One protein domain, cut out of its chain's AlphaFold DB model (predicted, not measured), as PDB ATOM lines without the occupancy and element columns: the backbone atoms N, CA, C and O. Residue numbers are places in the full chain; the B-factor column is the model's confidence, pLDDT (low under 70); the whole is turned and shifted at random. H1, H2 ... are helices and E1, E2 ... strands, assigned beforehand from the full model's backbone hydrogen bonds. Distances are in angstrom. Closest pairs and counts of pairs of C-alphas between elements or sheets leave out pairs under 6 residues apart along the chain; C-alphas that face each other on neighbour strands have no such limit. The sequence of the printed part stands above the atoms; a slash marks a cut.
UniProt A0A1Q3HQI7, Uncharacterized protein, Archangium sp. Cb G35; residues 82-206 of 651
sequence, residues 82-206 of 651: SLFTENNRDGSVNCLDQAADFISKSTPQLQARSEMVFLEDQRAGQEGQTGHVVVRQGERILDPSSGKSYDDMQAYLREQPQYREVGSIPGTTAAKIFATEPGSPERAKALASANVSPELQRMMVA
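What this domain is: This is residues 82 to 206 of the 651 residues of an uncharacterized protein of Archangium sp. Cb G35 (UniProt A0A1Q3HQI7). Look for one strongly twisted sheet of five strands with helices over both faces: H1 covers one face along E2, and the sheet curls round H3 on the opposite face. H4 follows E5 directly beside the strands, on H1's side, and folds back with H5, a helical hairpin reaching away from the sheet. There are 125 residues printed, with six named helices and five named strands in the order H1 H2 E1 E2 E3 E4 H3 E5 H4 H5 H6. The sheet's order is E4 E3 E2 E1 E5, all antiparallel, and the class is mixed, helices and strands. The whole is compact, with a radius of gyration of the C-alphas of 13.6 A and spans of 38 by 36 by 28 A.

Where its parts are: After residues 82 to 94, with no named element, find C-alpha 95 at (133.975, 111.397, 140.070); from there H1 runs 15.4 A to residue 105. Next come H2, residues 108 to 112, and E1, residues 114 to 121, 22.4 A long. Read on through E2, residues 131 to 137, 19.9 A, E3, residues 140 to 143, and E4, residues 148 to 150. H3 is residues 153 to 159, and E5, residues 163 to 170, 20.1 A long, bends by 60 degrees at residue 166. H4, residues 171 to 178, H5, residues 185 to 193, 12.2 A, and H6, residues 198 to 201, follow; H6 ends at C-alpha 201, (136.516, 107.802, 154.804).

How they stand to each other: E1 to E4 form a meander, each strand the antiparallel neighbour of the one before. Check N 117 and O 134 at 2.8 A for E1 and E2, N 142 and O 135 at 2.8 A for E2 and E3, N 150 and O 141 at 2.8 A for E3 and E4, and N 118 and O 167 at 2.8 A for E1 and E5. H1 and H3 lie on opposite faces, three layers with the sheet between helices. H1 runs along the strands at a height of 8.9 A over the sheet; its closest C-alphas to E2 are those of Leu 96 and Val 133, 5.6 A apart. H3 comes closest to E4 at the C-alphas of Tyr 150 and Tyr 156, 5.9 A. H4, on the same face as H1, is over none of the strands. H4 is the hub: it touches H1 at Ser 104 and Ala 175, C-alphas 5.4 A apart, H2 at Gln 111 and Gly 171, 4.6 A, and H5 at Ile 177 and Ala 190, 5.6 A. H4 and H5, a helical hairpin, stand at a shallow tilt of 23 degrees, opposite ways. H2 and H6 only graze the sheet, and H5 is not on it. In H1 to H5 every O i to N i+4 pair is within hydrogen-bond range; H6 is too short for one.

The domain as a whole: The C-alphas farthest apart, Gln 109 and Gly 125, are 39.7 A apart. The printed part has no cut and no long link. Mean pLDDT of the printed part is 80.2; look for values under 70 at residues 88 to 93, 124 to 130, 184 to 186, 198 and 206.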
ATOM      1  N   SER A  82     132.055 112.292 150.195       80.38
ATOM      2  CA  SER A  82     133.007 111.363 150.813       80.38
ATOM      3  C   SER A  82     132.479 109.939 150.742       80.38
ATOM      4  O   SER A  82     131.273 109.735 150.645       80.38
ATOM      5  N   LEU A  83     133.334 108.932 150.927       78.00
ATOM      6  CA  LEU A  83     132.906 107.523 150.994       78.00
ATOM      7  C   LEU A  83     131.754 107.253 151.984       78.00
ATOM      8  O   LEU A  83     130.997 106.288 151.816       78.00
ATOM      9  N   PHE A  84     131.642 108.072 153.032       74.06
ATOM     10  CA  PHE A  84     130.578 107.965 154.022       74.06
ATOM     11  C   PHE A  84     129.272 108.631 153.582       74.06
ATOM     12  O   PHE A  84     128.202 108.102 153.876       74.06
ATOM     13  N   THR A  85     129.346 109.771 152.903       71.19
ATOM     14  CA  THR A  85     128.179 110.599 152.556       71.19
ATOM     15  C   THR A  85     127.743 110.461 151.106       71.19
ATOM     16  O   THR A  85     126.702 111.002 150.759       71.19
ATOM     17  N   GLU A  86     128.521 109.755 150.284       76.06
ATOM     18  CA  GLU A  86     128.274 109.638 148.855       76.06
ATOM     19  C   GLU A  86     126.993 108.876 148.548       76.06
ATOM     20  O   GLU A  86     126.782 107.761 149.054       76.06
ATOM     21  N   ASN A  87     126.203 109.460 147.653       73.88
ATOM     22  CA  ASN A  87     124.967 108.901 147.162       73.88
ATOM     23  C   ASN A  87     124.983 108.785 145.638       73.88
ATOM     24  O   ASN A  87     124.367 109.575 144.936       73.88
ATOM     25  N   ASN A  88     125.514 107.666 145.148       66.75
ATOM     26  CA  ASN A  88     125.548 107.315 143.724       66.75
ATOM     27  C   ASN A  88     124.173 107.057 143.072       66.75
ATOM     28  O   ASN A  88     124.086 106.409 142.029       66.75
ATOM     29  N   ARG A  89     123.089 107.507 143.711       63.91
ATOM     30  CA  ARG A  89     121.697 107.435 143.258       63.91
ATOM     31  C   ARG A  89     120.958 108.772 143.392       63.91
ATOM     32  O   ARG A  89     119.766 108.801 143.110       63.91
ATOM     33  N   ASP A  90     121.611 109.846 143.850       52.47
ATOM     34  CA  ASP A  90     120.972 111.166 143.997       52.47
ATOM     35  C   ASP A  90     121.023 112.038 142.737       52.47
ATOM     36  O   ASP A  90     120.396 113.096 142.699       52.47
ATOM     37  N   GLY A  91     121.735 111.584 141.702       53.47
ATOM     38  CA  GLY A  91     121.828 112.269 140.417       53.47
ATOM     39  C   GLY A  91     122.805 113.448 140.387       53.47
ATOM     40  O   GLY A  91     122.960 114.053 139.329       53.47
ATOM     41  N   SER A  92     123.501 113.766 141.485       55.91
ATOM     42  CA  SER A  92     124.650 114.674 141.444       55.91
ATOM     43  C   SER A  92     125.856 113.876 140.972       55.91
ATOM     44  O   SER A  92     126.311 112.997 141.677       55.91
ATOM     45  N   VAL A  93     126.364 114.130 139.766       60.91
ATOM     46  CA  VAL A  93     127.482 113.340 139.235       60.91
ATOM     47  C   VAL A  93     128.796 113.967 139.673       60.91
ATOM     48  O   VAL A  93     129.188 115.017 139.162       60.91
ATOM     49  N   ASN A  94     129.494 113.316 140.597       72.88
ATOM     50  CA  ASN A  94     130.909 113.573 140.835       72.88
ATOM     51  C   ASN A  94     131.753 112.336 140.458       72.88
ATOM     52  O   ASN A  94     131.243 111.257 140.141       72.88
ATOM     53  N   CYS A  95     133.076 112.480 140.462       79.56
ATOM     54  CA  CYS A  95     133.975 111.397 140.070       79.56
ATOM     55  C   CYS A  95     133.952 110.185 141.022       79.56
ATOM     56  O   CYS A  95     134.239 109.065 140.588       79.56
ATOM     57  N   LEU A  96     133.562 110.363 142.289       80.94
ATOM     58  CA  LEU A  96     133.328 109.259 143.218       80.94
ATOM     59  C   LEU A  96     132.037 108.500 142.864       80.94
ATOM     60  O   LEU A  96     132.059 107.266 142.906       80.94
ATOM     61  N   ASP A  97     130.981 109.181 142.411       76.06
ATOM     62  CA  ASP A  97     129.751 108.549 141.908       76.06
ATOM     63  C   ASP A  97     129.974 107.743 140.647       76.06
ATOM     64  O   ASP A  97     129.532 106.602 140.559       76.06
ATOM     65  N   GLN A  98     130.692 108.292 139.675       80.00
ATOM     66  CA  GLN A  98     130.956 107.584 138.422       80.00
ATOM     67  C   GLN A  98     131.835 106.356 138.655       80.00
ATOM     68  O   GLN A  98     131.619 105.300 138.057       80.00
ATOM     69  N   ALA A  99     132.804 106.457 139.567       82.81
ATOM     70  CA  ALA A  99     133.602 105.313 139.974       82.81
ATOM     71  C   ALA A  99     132.759 104.273 140.743       82.81
ATOM     72  O   ALA A  99     132.899 103.071 140.502       82.81
ATOM     73  N   ALA A 100     131.852 104.710 141.622       83.50
ATOM     74  CA  ALA A 100     130.928 103.837 142.345       83.50
ATOM     75  C   ALA A 100     129.919 103.150 141.411       83.50
ATOM     76  O   ALA A 100     129.669 101.950 141.548       83.50
ATOM     77  N   ASP A 101     129.373 103.880 140.441       81.06
ATOM     78  CA  ASP A 101     128.430 103.395 139.437       81.06
ATOM     79  C   ASP A 101     129.094 102.360 138.526       81.06
ATOM     80  O   ASP A 101     128.587 101.239 138.405       81.06
ATOM     81  N   PHE A 102     130.296 102.662 138.015       82.44
ATOM     82  CA  PHE A 102     131.109 101.721 137.241       82.44
ATOM     83  C   PHE A 102     131.311 100.403 137.996       82.44
ATOM     84  O   PHE A 102     131.104  99.317 137.446       82.44
ATOM     85  N   ILE A 103     131.692 100.476 139.274       83.25
ATOM     86  CA  ILE A 103     131.894  99.288 140.104       83.25
ATOM     87  C   ILE A 103     130.570  98.558 140.370       83.25
ATOM     88  O   ILE A 103     130.542  97.328 140.304       83.25
ATOM     89  N   SER A 104     129.471  99.269 140.628       80.94
ATOM     90  CA  SER A 104     128.172  98.655 140.931       80.94
ATOM     91  C   SER A 104     127.561  97.914 139.735       80.94
ATOM     92  O   SER A 104     126.996  96.835 139.915       80.94
ATOM     93  N   LYS A 105     127.754  98.438 138.518       82.25
ATOM     94  CA  LYS A 105     127.298  97.841 137.252       82.25
ATOM     95  C   LYS A 105     128.252  96.774 136.704       82.25
ATOM     96  O   LYS A 105     127.887  96.000 135.823       82.25
ATOM     97  N   SER A 106     129.475  96.707 137.225       79.25
ATOM     98  CA  SER A 106     130.469  95.707 136.828       79.25
ATOM     99  C   SER A 106     130.092  94.294 137.288       79.25
ATOM    100  O   SER A 106     129.607  94.092 138.398       79.25
ATOM    101  N   THR A 107     130.402  93.279 136.472       86.19
ATOM    102  CA  THR A 107     130.228  91.866 136.861       86.19
ATOM    103  C   THR A 107     131.086  91.509 138.085       86.19
ATOM    104  O   THR A 107     132.144  92.114 138.288       86.19
ATOM    105  N   PRO A 108     130.726  90.488 138.890       84.75
ATOM    106  CA  PRO A 108     131.514  90.099 140.065       84.75
ATOM    107  C   PRO A 108     132.991  89.799 139.755       84.75
ATOM    108  O   PRO A 108     133.876  90.113 140.550       84.75
ATOM    109  N   GLN A 109     133.281  89.235 138.579       81.06
ATOM    110  CA  GLN A 109     134.644  88.974 138.108       81.06
ATOM    111  C   GLN A 109     135.401  90.272 137.791       81.06
ATOM    112  O   GLN A 109     136.601  90.363 138.049       81.06
ATOM    113  N   LEU A 110     134.706  91.278 137.251       79.44
ATOM    114  CA  LEU A 110     135.262  92.598 136.961       79.44
ATOM    115  C   LEU A 110     135.504  93.398 138.249       79.44
ATOM    116  O   LEU A 110     136.571  93.988 138.410       79.44
ATOM    117  N   GLN A 111     134.582  93.335 139.210       87.69
ATOM    118  CA  GLN A 111     134.757  93.923 140.542       87.69
ATOM    119  C   GLN A 111     135.943  93.303 141.297       87.69
ATOM    120  O   GLN A 111     136.678  94.013 141.979       87.69
ATOM    121  N   ALA A 112     136.155  91.987 141.165       86.19
ATOM    122  CA  ALA A 112     137.247  91.269 141.829       86.19
ATOM    123  C   ALA A 112     138.647  91.642 141.313       86.19
ATOM    124  O   ALA A 112     139.623  91.455 142.034       86.19
ATOM    125  N   ARG A 113     138.746  92.175 140.088       88.38
ATOM    126  CA  ARG A 113     140.008  92.626 139.471       88.38
ATOM    127  C   ARG A 113     140.162  94.149 139.408       88.38
ATOM    128  O   ARG A 113     141.107  94.621 138.781       88.38
ATOM    129  N   SER A 114     139.222  94.893 139.992       91.25
ATOM    130  CA  SER A 114     139.221  96.358 140.000       91.25
ATOM    131  C   SER A 114     139.564  96.897 141.384       91.25
ATOM    132  O   SER A 114     139.235  96.278 142.395       91.25
ATOM    133  N   GLU A 115     140.158  98.081 141.432       92.88
ATOM    134  CA  GLU A 115     140.379  98.867 142.644       92.88
ATOM    135  C   GLU A 115     139.939 100.311 142.391       92.88
ATOM    136  O   GLU A 115     140.235 100.864 141.337       92.88
ATOM    137  N   MET A 116     139.249 100.935 143.344       92.88
ATOM    138  CA  MET A 116     139.032 102.384 143.325       92.88
ATOM    139  C   MET A 116     140.216 103.053 144.011       92.88
ATOM    140  O   MET A 116     140.507 102.744 145.168       92.88
ATOM    141  N   VAL A 117     140.905 103.934 143.294       92.12
ATOM    142  CA  VAL A 117     142.107 104.630 143.755       92.12
ATOM    143  C   VAL A 117     141.766 106.090 144.018       92.12
ATOM    144  O   VAL A 117     141.268 106.783 143.134       92.12
ATOM    145  N   PHE A 118     142.045 106.538 145.239       91.12
ATOM    146  CA  PHE A 118     141.773 107.886 145.720       91.12
ATOM    147  C   PHE A 118     143.014 108.751 145.562       91.12
ATOM    148  O   PHE A 118     144.123 108.360 145.949       91.12
ATOM    149  N   LEU A 119     142.808 109.935 144.998       89.25
ATOM    150  CA  LEU A 119     143.847 110.875 144.631       89.25
ATOM    151  C   LEU A 119     143.586 112.220 145.307       89.25
ATOM    152  O   LEU A 119     142.535 112.819 145.104       89.25
ATOM    153  N   GLU A 120     144.511 112.703 146.128       86.19
ATOM    154  CA  GLU A 120     144.375 114.027 146.743       86.19
ATOM    155  C   GLU A 120     144.914 115.115 145.816       86.19
ATOM    156  O   GLU A 120     145.896 114.898 145.099       86.19
ATOM    157  N   ASP A 121     144.288 116.289 145.843       83.94
ATOM    158  CA  ASP A 121     144.777 117.467 145.137       83.94
ATOM    159  C   ASP A 121     145.895 118.159 145.935       83.94
ATOM    160  O   ASP A 121     145.730 118.499 147.107       83.94
ATOM    161  N   GLN A 122     147.045 118.373 145.294       80.44
ATOM    162  CA  GLN A 122     148.229 119.012 145.877       80.44
ATOM    163  C   GLN A 122     148.302 120.524 145.628       80.44
ATOM    164  O   GLN A 122     149.297 121.169 145.971       80.44
ATOM    165  N   ARG A 123     147.297 121.128 144.987       78.75
ATOM    166  CA  ARG A 123     147.269 122.580 144.786       78.75
ATOM    167  C   ARG A 123     147.130 123.278 146.139       78.75
ATOM    168  O   ARG A 123     146.250 122.965 146.940       78.75
ATOM    169  N   ALA A 124     147.987 124.269 146.386       65.88
ATOM    170  CA  ALA A 124     148.000 125.012 147.643       65.88
ATOM    171  C   ALA A 124     146.612 125.606 147.957       65.88
ATOM    172  O   ALA A 124     146.062 126.374 147.167       65.88
ATOM    173  N   GLY A 125     146.057 125.251 149.119       61.47
ATOM    174  CA  GLY A 125     144.713 125.656 149.550       61.47
ATOM    175  C   GLY A 125     143.584 124.683 149.188       61.47
ATOM    176  O   GLY A 125     142.480 124.873 149.685       61.47
ATOM    177  N   GLN A 126     143.861 123.647 148.388       62.06
ATOM    178  CA  GLN A 126     142.921 122.571 148.035       62.06
ATOM    179  C   GLN A 126     143.249 121.228 148.713       62.06
ATOM    180  O   GLN A 126     142.427 120.312 148.684       62.06
ATOM    181  N   GLU A 127     144.406 121.142 149.380       56.91
ATOM    182  CA  GLU A 127     144.853 119.971 150.145       56.91
ATOM    183  C   GLU A 127     143.791 119.545 151.175       56.91
ATOM    184  O   GLU A 127     143.449 120.291 152.097       56.91
ATOM    185  N   GLY A 128     143.239 118.341 150.997       54.19
ATOM    186  CA  GLY A 128     142.206 117.766 151.867       54.19
ATOM    187  C   GLY A 128     140.790 118.334 151.688       54.19
ATOM    188  O   GLY A 128     139.888 117.895 152.400       54.19
ATOM    189  N   GLN A 129     140.580 119.279 150.763       57.03
ATOM    190  CA  GLN A 129     139.255 119.835 150.434       57.03
ATOM    191  C   GLN A 129     138.688 119.297 149.120       57.03
ATOM    192  O   GLN A 129     137.471 119.234 148.969       57.03
ATOM    193  N   THR A 130     139.559 118.905 148.190       67.81
ATOM    194  CA  THR A 130     139.178 118.302 146.912       67.81
ATOM    195  C   THR A 130     140.122 117.152 146.570       67.81
ATOM    196  O   THR A 130     141.281 117.108 146.994       67.81
ATOM    197  N   GLY A 131     139.604 116.190 145.821       76.31
ATOM    198  CA  GLY A 131     140.313 114.993 145.400       76.31
ATOM    199  C   GLY A 131     139.609 114.367 144.208       76.31
ATOM    200  O   GLY A 131     138.534 114.817 143.822       76.31
ATOM    201  N   HIS A 132     140.220 113.334 143.640       88.75
ATOM    202  CA  HIS A 132     139.722 112.609 142.478       88.75
ATOM    203  C   HIS A 132     139.706 111.106 142.729       88.75
ATOM    204  O   HIS A 132     140.473 110.604 143.558       88.75
ATOM    205  N   VAL A 133     138.862 110.373 142.005       90.00
ATOM    206  CA  VAL A 133     138.845 108.908 142.061       90.00
ATOM    207  C   VAL A 133     138.905 108.306 140.672       90.00
ATOM    208  O   VAL A 133     138.165 108.680 139.767       90.00
ATOM    209  N   VAL A 134     139.792 107.325 140.526       91.00
ATOM    210  CA  VAL A 134     139.962 106.541 139.301       91.00
ATOM    211  C   VAL A 134     139.786 105.054 139.594       91.00
ATOM    212  O   VAL A 134     139.917 104.608 140.735       91.00
ATOM    213  N   VAL A 135     139.505 104.260 138.563       92.50
ATOM    214  CA  VAL A 135     139.394 102.803 138.669       92.50
ATOM    215  C   VAL A 135     140.629 102.148 138.057       92.50
ATOM    216  O   VAL A 135     140.894 102.273 136.865       92.50
ATOM    217  N   ARG A 136     141.387 101.409 138.868       92.38
ATOM    218  CA  ARG A 136     142.562 100.637 138.448       92.38
ATOM    219  C   ARG A 136     142.179  99.184 138.173       92.38
ATOM    220  O   ARG A 136     141.531  98.547 138.999       92.38
ATOM    221  N   GLN A 137     142.601  98.648 137.028       88.06
ATOM    222  CA  GLN A 137     142.409  97.246 136.635       88.06
ATOM    223  C   GLN A 137     143.744  96.640 136.192       88.06
ATOM    224  O   GLN A 137     144.154  96.764 135.036       88.06
ATOM    225  N   GLY A 138     144.439  95.978 137.120       85.62
ATOM    226  CA  GLY A 138     145.833  95.585 136.904       85.62
ATOM    227  C   GLY A 138     146.722  96.827 136.809       85.62
ATOM    228  O   GLY A 138     146.743  97.628 137.739       85.62
ATOM    229  N   GLU A 139     147.432  96.993 135.693       81.88
ATOM    230  CA  GLU A 139     148.265  98.181 135.453       81.88
ATOM    231  C   GLU A 139     147.454  99.362 134.898       81.88
ATOM    232  O   GLU A 139     147.784 100.501 135.200       81.88
ATOM    233  N   ARG A 140     146.339  99.117 134.193       87.31
ATOM    234  CA  ARG A 140     145.562 100.165 133.508       87.31
ATOM    235  C   ARG A 140     144.742 101.015 134.473       87.31
ATOM    236  O   ARG A 140     144.135 100.486 135.408       87.31
ATOM    237  N   ILE A 141     144.644 102.310 134.174       90.00
ATOM    238  CA  ILE A 141     143.824 103.280 134.911       90.00
ATOM    239  C   ILE A 141     142.691 103.774 134.020       90.00
ATOM    240  O   ILE A 141     142.939 104.290 132.937       90.00
ATOM    241  N   LEU A 142     141.455 103.639 134.479       85.81
ATOM    242  CA  LEU A 142     140.280 104.272 133.895       85.81
ATOM    243  C   LEU A 142     139.915 105.471 134.760       85.81
ATOM    244  O   LEU A 142     139.727 105.319 135.963       85.81
ATOM    245  N   ASP A 143     139.792 106.639 134.147       86.25
ATOM    246  CA  ASP A 143     139.243 107.829 134.779       86.25
ATOM    247  C   ASP A 143     137.750 107.944 134.420       86.25
ATOM    248  O   ASP A 143     137.431 108.319 133.288       86.25
ATOM    249  N   PRO A 144     136.824 107.606 135.338       73.38
ATOM    250  CA  PRO A 144     135.391 107.579 135.046       73.38
ATOM    251  C   PRO A 144     134.807 108.962 134.741       73.38
ATOM    252  O   PRO A 144     133.788 109.038 134.063       73.38
ATOM    253  N   SER A 145     135.477 110.036 135.180       71.25
ATOM    254  CA  SER A 145     135.044 111.423 134.954       71.25
ATOM    255  C   SER A 145     135.268 111.925 133.545       71.25
ATOM    256  O   SER A 145     134.437 112.642 132.993       71.25
ATOM    257  N   SER A 146     136.367 111.499 132.932       76.75
ATOM    258  CA  SER A 146     136.710 111.870 131.565       76.75
ATOM    259  C   SER A 146     136.452 110.743 130.563       76.75
ATOM    260  O   SER A 146     136.592 110.952 129.359       76.75
ATOM    261  N   GLY A 147     136.140 109.535 131.044       75.25
ATOM    262  CA  GLY A 147     136.044 108.314 130.242       75.25
ATOM    263  C   GLY A 147     137.383 107.851 129.653       75.25
ATOM    264  O   GLY A 147     137.425 106.883 128.890       75.25
ATOM    265  N   LYS A 148     138.496 108.523 129.976       82.75
ATOM    266  CA  LYS A 148     139.817 108.219 129.418       82.75
ATOM    267  C   LYS A 148     140.464 107.040 130.134       82.75
ATOM    268  O   LYS A 148     140.377 106.894 131.350       82.75
ATOM    269  N   SER A 149     141.164 106.213 129.363       85.88
ATOM    270  CA  SER A 149     141.983 105.114 129.878       85.88
ATOM    271  C   SER A 149     143.465 105.399 129.663       85.88
ATOM    272  O   SER A 149     143.859 105.840 128.586       85.88
ATOM    273  N   TYR A 150     144.279 105.070 130.658       89.38
ATOM    274  CA  TYR A 150     145.728 105.229 130.674       89.38
ATOM    275  C   TYR A 150     146.389 103.865 130.870       89.38
ATOM    276  O   TYR A 150     145.836 102.983 131.538       89.38
ATOM    277  N   ASP A 151     147.575 103.695 130.286       85.38
ATOM    278  CA  ASP A 151     148.324 102.439 130.371       85.38
ATOM    279  C   ASP A 151     148.747 102.121 131.809       85.38
ATOM    280  O   ASP A 151     148.676 100.962 132.215       85.38
ATOM    281  N   ASP A 152     149.114 103.149 132.583       90.81
ATOM    282  CA  ASP A 152     149.453 103.049 134.000       90.81
ATOM    283  C   ASP A 152     149.197 104.354 134.782       90.81
ATOM    284  O   ASP A 152     148.870 105.405 134.222       90.81
ATOM    285  N   MET A 153     149.345 104.290 136.111       90.19
ATOM    286  CA  MET A 153     149.192 105.456 136.995       90.19
ATOM    287  C   MET A 153     150.227 106.550 136.707       90.19
ATOM    288  O   MET A 153     149.949 107.733 136.887       90.19
ATOM    289  N   GLN A 154     151.416 106.194 136.224       90.44
ATOM    290  CA  GLN A 154     152.442 107.177 135.899       90.44
ATOM    291  C   GLN A 154     152.071 107.978 134.644       90.44
ATOM    292  O   GLN A 154     152.383 109.167 134.564       90.44
ATOM    293  N   ALA A 155     151.397 107.355 133.676       88.19
ATOM    294  CA  ALA A 155     150.829 108.018 132.513       88.19
ATOM    295  C   ALA A 155     149.699 108.972 132.916       88.19
ATOM    296  O   ALA A 155     149.725 110.125 132.488       88.19
ATOM    297  N   TYR A 156     148.798 108.539 133.805       90.75
ATOM    298  CA  TYR A 156     147.750 109.403 134.360       90.75
ATOM    299  C   TYR A 156     148.340 110.634 135.072       90.75
ATOM    300  O   TYR A 156     148.027 111.770 134.724       90.75
ATOM    301  N   LEU A 157     149.272 110.432 136.011       89.75
ATOM    302  CA  LEU A 157     149.881 111.521 136.789       89.75
ATOM    303  C   LEU A 157     150.782 112.445 135.956       89.75
ATOM    304  O   LEU A 157     151.069 113.564 136.372       89.75
ATOM    305  N   ARG A 158     151.236 112.011 134.775       88.81
ATOM    306  CA  ARG A 158     151.959 112.886 133.841       88.81
ATOM    307  C   ARG A 158     151.035 113.933 133.224       88.81
ATOM    308  O   ARG A 158     151.475 115.057 133.003       88.81
ATOM    309  N   GLU A 159     149.789 113.558 132.940       85.88
ATOM    310  CA  GLU A 159     148.762 114.473 132.432       85.88
ATOM    311  C   GLU A 159     148.073 115.252 133.555       85.88
ATOM    312  O   GLU A 159     147.670 116.391 133.339       85.88
ATOM    313  N   GLN A 160     147.991 114.668 134.755       87.44
ATOM    314  CA  GLN A 160     147.370 115.274 135.934       87.44
ATOM    315  C   GLN A 160     148.363 115.382 137.111       87.44
ATOM    316  O   GLN A 160     148.183 114.729 138.144       87.44
ATOM    317  N   PRO A 161     149.434 116.194 136.987       86.19
ATOM    318  CA  PRO A 161     150.502 116.276 137.988       86.19
ATOM    319  C   PRO A 161     150.062 116.909 139.313       86.19
ATOM    320  O   PRO A 161     150.822 116.882 140.279       86.19
ATOM    321  N   GLN A 162     148.866 117.499 139.366       82.06
ATOM    322  CA  GLN A 162     148.289 118.060 140.584       82.06
ATOM    323  C   GLN A 162     147.794 117.001 141.575       82.06
ATOM    324  O   GLN A 162     147.533 117.344 142.723       82.06
ATOM    325  N   TYR A 163     147.649 115.743 141.158       88.38
ATOM    326  CA  TYR A 163     147.107 114.685 142.002       88.38
ATOM    327  C   TYR A 163     148.196 113.783 142.600       88.38
ATOM    328  O   TYR A 163     149.249 113.562 142.002       88.38
ATOM    329  N   ARG A 164     147.930 113.213 143.781       88.19
ATOM    330  CA  ARG A 164     148.756 112.157 144.394       88.19
ATOM    331  C   ARG A 164     147.892 111.030 144.946       88.19
ATOM    332  O   ARG A 164     146.936 111.283 145.664       88.19
ATOM    333  N   GLU A 165     148.271 109.785 144.661       91.06
ATOM    334  CA  GLU A 165     147.614 108.603 145.234       91.06
ATOM    335  C   GLU A 165     147.790 108.557 146.756       91.06
ATOM    336  O   GLU A 165     148.913 108.570 147.265       91.06
ATOM    337  N   VAL A 166     146.663 108.496 147.467       87.38
ATOM    338  CA  VAL A 166     146.600 108.439 148.939       87.38
ATOM    339  C   VAL A 166     146.087 107.104 149.466       87.38
ATOM    340  O   VAL A 166     146.313 106.762 150.626       87.38
ATOM    341  N   GLY A 167     145.442 106.311 148.614       87.19
ATOM    342  CA  GLY A 167     145.087 104.934 148.922       87.19
ATOM    343  C   GLY A 167     144.101 104.344 147.928       87.19
ATOM    344  O   GLY A 167     143.610 105.026 147.032       87.19
ATOM    345  N   SER A 168     143.799 103.061 148.092       91.38
ATOM    346  CA  SER A 168     142.843 102.355 147.246       91.38
ATOM    347  C   SER A 168     141.957 101.408 148.051       91.38
ATOM    348  O   SER A 168     142.311 100.971 149.149       91.38
ATOM    349  N   ILE A 169     140.790 101.086 147.495       91.06
ATOM    350  CA  ILE A 169     139.890 100.051 148.014       91.06
ATOM    351  C   ILE A 169     139.576  99.027 146.912       91.06
ATOM    352  O   ILE A 169     139.346  99.417 145.765       91.06
ATOM    353  N   PRO A 170     139.518  97.717 147.225       93.56
ATOM    354  CA  PRO A 170     139.108  96.712 146.249       93.56
ATOM    355  C   PRO A 170     137.688  96.965 145.728       93.56
ATOM    356  O   PRO A 170     136.798  97.323 146.500       93.56
ATOM    357  N   GLY A 171     137.438  96.698 144.446       88.19
ATOM    358  CA  GLY A 171     136.148  96.935 143.789       88.19
ATOM    359  C   GLY A 171     134.991  96.178 144.443       88.19
ATOM    360  O   GLY A 171     133.918  96.732 144.653       88.19
ATOM    361  N   THR A 172     135.218  94.939 144.889       89.81
ATOM    362  CA  THR A 172     134.203  94.182 145.656       89.81
ATOM    363  C   THR A 172     133.883  94.803 147.019       89.81
ATOM    364  O   THR A 172     132.766  94.663 147.520       89.81
ATOM    365  N   THR A 173     134.845  95.492 147.629       89.44
ATOM    366  CA  THR A 173     134.662  96.218 148.889       89.44
ATOM    367  C   THR A 173     133.914  97.523 148.643       89.44
ATOM    368  O   THR A 173     132.954  97.805 149.358       89.44
ATOM    369  N   ALA A 174     134.282  98.265 147.596       89.44
ATOM    370  CA  ALA A 174     133.560  99.453 147.152       89.44
ATOM    371  C   ALA A 174     132.086  99.144 146.851       89.44
ATOM    372  O   ALA A 174     131.208  99.789 147.416       89.44
ATOM    373  N   ALA A 175     131.797  98.092 146.074       87.50
ATOM    374  CA  ALA A 175     130.427  97.678 145.761       87.50
ATOM    375  C   ALA A 175     129.581  97.431 147.026       87.50
ATOM    376  O   ALA A 175     128.430  97.855 147.105       87.50
ATOM    377  N   LYS A 176     130.159  96.787 148.052       87.81
ATOM    378  CA  LYS A 176     129.477  96.550 149.336       87.81
ATOM    379  C   LYS A 176     129.234  97.832 150.125       87.81
ATOM    380  O   LYS A 176     128.201  97.941 150.775       87.81
ATOM    381  N   ILE A 177     130.179  98.769 150.095       84.00
ATOM    382  CA  ILE A 177     130.036 100.070 150.751       84.00
ATOM    383  C   ILE A 177     128.897 100.842 150.073       84.00
ATOM    384  O   ILE A 177     127.939 101.207 150.753       84.00
ATOM    385  N   PHE A 178     128.924 100.987 148.745       87.06
ATOM    386  CA  PHE A 178     127.926 101.753 147.985       87.06
ATOM    387  C   PHE A 178     126.533 101.113 147.911       87.06
ATOM    388  O   PHE A 178     125.559 101.797 147.623       87.06
ATOM    389  N   ALA A 179     126.400  99.827 148.243       85.75
ATOM    390  CA  ALA A 179     125.099  99.172 148.378       85.75
ATOM    391  C   ALA A 179     124.321  99.578 149.650       85.75
ATOM    392  O   ALA A 179     123.139  99.257 149.763       85.75
ATOM    393  N   THR A 180     124.966 100.241 150.617       81.25
ATOM    394  CA  THR A 180     124.326 100.706 151.865       81.25
ATOM    395  C   THR A 180     123.843 102.150 151.743       81.25
ATOM    396  O   THR A 180     124.354 102.896 150.919       81.25
ATOM    397  N   GLU A 181     122.882 102.591 152.554       79.06
ATOM    398  CA  GLU A 181     122.372 103.969 152.472       79.06
ATOM    399  C   GLU A 181     123.456 105.007 152.867       79.06
ATOM    400  O   GLU A 181     124.192 104.772 153.831       79.06
ATOM    401  N   PRO A 182     123.613 106.133 152.152       78.69
ATOM    402  CA  PRO A 182     124.596 107.174 152.478       78.69
ATOM    403  C   PRO A 182     124.401 107.740 153.890       78.69
ATOM    404  O   PRO A 182     123.280 107.927 154.352       78.69
ATOM    405  N   GLY A 183     125.491 107.995 154.615       70.06
ATOM    406  CA  GLY A 183     125.459 108.548 155.977       70.06
ATOM    407  C   GLY A 183     124.858 107.628 157.054       70.06
ATOM    408  O   GLY A 183     124.823 108.003 158.228       70.06
ATOM    409  N   SER A 184     124.407 106.426 156.685       69.25
ATOM    410  CA  SER A 184     123.748 105.486 157.594       69.25
ATOM    411  C   SER A 184     124.718 104.812 158.582       69.25
ATOM    412  O   SER A 184     125.918 104.659 158.308       69.25
ATOM    413  N   PRO A 185     124.222 104.330 159.738       63.91
ATOM    414  CA  PRO A 185     124.985 103.449 160.625       63.91
ATOM    415  C   PRO A 185     125.508 102.184 159.921       63.91
ATOM    416  O   PRO A 185     126.596 101.690 160.234       63.91
ATOM    417  N   GLU A 186     124.759 101.671 158.946       69.56
ATOM    418  CA  GLU A 186     125.106 100.521 158.115       69.56
ATOM    419  C   GLU A 186     126.311 100.831 157.216       69.56
ATOM    420  O   GLU A 186     127.246 100.026 157.157       69.56
ATOM    421  N   ARG A 187     126.351 102.026 156.612       81.81
ATOM    422  CA  ARG A 187     127.502 102.542 155.850       81.81
ATOM    423  C   ARG A 187     128.735 102.710 156.733       81.81
ATOM    424  O   ARG A 187     129.821 102.270 156.353       81.81
ATOM    425  N   ALA A 188     128.578 103.249 157.944       71.12
ATOM    426  CA  ALA A 188     129.677 103.354 158.910       71.12
ATOM    427  C   ALA A 188     130.243 101.971 159.288       71.12
ATOM    428  O   ALA A 188     131.460 101.778 159.355       71.12
ATOM    429  N   LYS A 189     129.370 100.977 159.491       72.00
ATOM    430  CA  LYS A 189     129.769  99.600 159.803       72.00
ATOM    431  C   LYS A 189     130.447  98.911 158.618       72.00
ATOM    432  O   LYS A 189     131.409  98.169 158.832       72.00
ATOM    433  N   ALA A 190     129.982  99.152 157.391       77.69
ATOM    434  CA  ALA A 190     130.602  98.636 156.173       77.69
ATOM    435  C   ALA A 190     132.024  99.193 155.990       77.69
ATOM    436  O   ALA A 190     132.957  98.416 155.785       77.69
ATOM    437  N   LEU A 191     132.212 100.505 156.175       77.88
ATOM    438  CA  LEU A 191     133.526 101.161 156.123       77.88
ATOM    439  C   LEU A 191     134.483 100.652 157.213       77.88
ATOM    440  O   LEU A 191     135.645 100.361 156.927       77.88
ATOM    441  N   ALA A 192     133.990 100.472 158.445       73.88
ATOM    442  CA  ALA A 192     134.780  99.924 159.548       73.88
ATOM    443  C   ALA A 192     135.179  98.456 159.309       73.88
ATOM    444  O   ALA A 192     136.319  98.074 159.559       73.88
ATOM    445  N   SER A 193     134.263  97.638 158.780       77.81
ATOM    446  CA  SER A 193     134.523  96.222 158.469       77.81
ATOM    447  C   SER A 193     135.499  96.048 157.300       77.81
ATOM    448  O   SER A 193     136.187  95.034 157.214       77.81
ATOM    449  N   ALA A 194     135.567  97.039 156.410       81.50
ATOM    450  CA  ALA A 194     136.489  97.098 155.284       81.50
ATOM    451  C   ALA A 194     137.903  97.591 155.656       81.50
ATOM    452  O   ALA A 194     138.772  97.613 154.788       81.50
ATOM    453  N   ASN A 195     138.149  97.968 156.921       82.38
ATOM    454  CA  ASN A 195     139.408  98.568 157.390       82.38
ATOM    455  C   ASN A 195     139.858  99.796 156.569       82.38
ATOM    456  O   ASN A 195     141.056 100.052 156.445       82.38
ATOM    457  N   VAL A 196     138.917 100.568 156.008       79.44
ATOM    458  CA  VAL A 196     139.236 101.816 155.293       79.44
ATOM    459  C   VAL A 196     139.775 102.831 156.301       79.44
ATOM    460  O   VAL A 196     139.180 103.003 157.368       79.44
ATOM    461  N   SER A 197     140.886 103.508 155.994       76.31
ATOM    462  CA  SER A 197     141.484 104.471 156.924       76.31
ATOM    463  C   SER A 197     140.514 105.629 157.230       76.31
ATOM    464  O   SER A 197     139.755 106.043 156.350       76.31
ATOM    465  N   PRO A 198     140.521 106.195 158.452       69.50
ATOM    466  CA  PRO A 198     139.666 107.338 158.788       69.50
ATOM    467  C   PRO A 198     139.885 108.562 157.888       69.50
ATOM    468  O   PRO A 198     138.976 109.375 157.737       69.50
ATOM    469  N   GLU A 199     141.081 108.687 157.311       70.50
ATOM    470  CA  GLU A 199     141.448 109.742 156.362       70.50
ATOM    471  C   GLU A 199     140.724 109.550 155.022       70.50
ATOM    472  O   GLU A 199     140.041 110.468 154.579       70.50
ATOM    473  N   LEU A 200     140.739 108.342 154.441       77.44
ATOM    474  CA  LEU A 200     140.010 108.044 153.197       77.44
ATOM    475  C   LEU A 200     138.486 108.107 153.368       77.44
ATOM    476  O   LEU A 200     137.779 108.521 152.457       77.44
ATOM    477  N   GLN A 201     137.960 107.731 154.538       77.38
ATOM    478  CA  GLN A 201     136.516 107.802 154.804       77.38
ATOM    479  C   GLN A 201     135.967 109.234 154.770       77.38
ATOM    480  O   GLN A 201     134.791 109.426 154.472       77.38
ATOM    481  N   ARG A 202     136.803 110.219 155.126       71.69
ATOM    482  CA  ARG A 202     136.439 111.640 155.235       71.69
ATOM    483  C   ARG A 202     136.989 112.485 154.094       71.69
ATOM    484  O   ARG A 202     136.790 113.696 154.098       71.69
ATOM    485  N   MET A 203     137.713 111.864 153.170       75.25
ATOM    486  CA  MET A 203     138.263 112.548 152.017       75.25
ATOM    487  C   MET A 203     137.120 113.035 151.134       75.25
ATOM    488  O   MET A 203     136.248 112.250 150.764       75.25
ATOM    489  N   MET A 204     137.145 114.329 150.834       76.44
ATOM    490  CA  MET A 204     136.174 114.979 149.968       76.44
ATOM    491  C   MET A 204     136.671 114.920 148.521       76.44
ATOM    492  O   MET A 204     137.816 115.286 148.248       76.44
ATOM    493  N   VAL A 205     135.826 114.451 147.608       74.69
ATOM    494  CA  VAL A 205     136.149 114.232 146.193       74.69
ATOM    495  C   VAL A 205     135.213 115.100 145.336       74.69
ATOM    496  O   VAL A 205     134.006 115.073 145.555       74.69
ATOM    497  N   ALA A 206     135.759 115.927 144.432       64.44
ATOM    498  CA  ALA A 206     135.006 116.862 143.576       64.44
ATOM    499  C   ALA A 206     135.772 117.230 142.294       64.44
ATOM    500  O   ALA A 206     137.003 117.263 142.291       64.44
TER     501      ALA A 206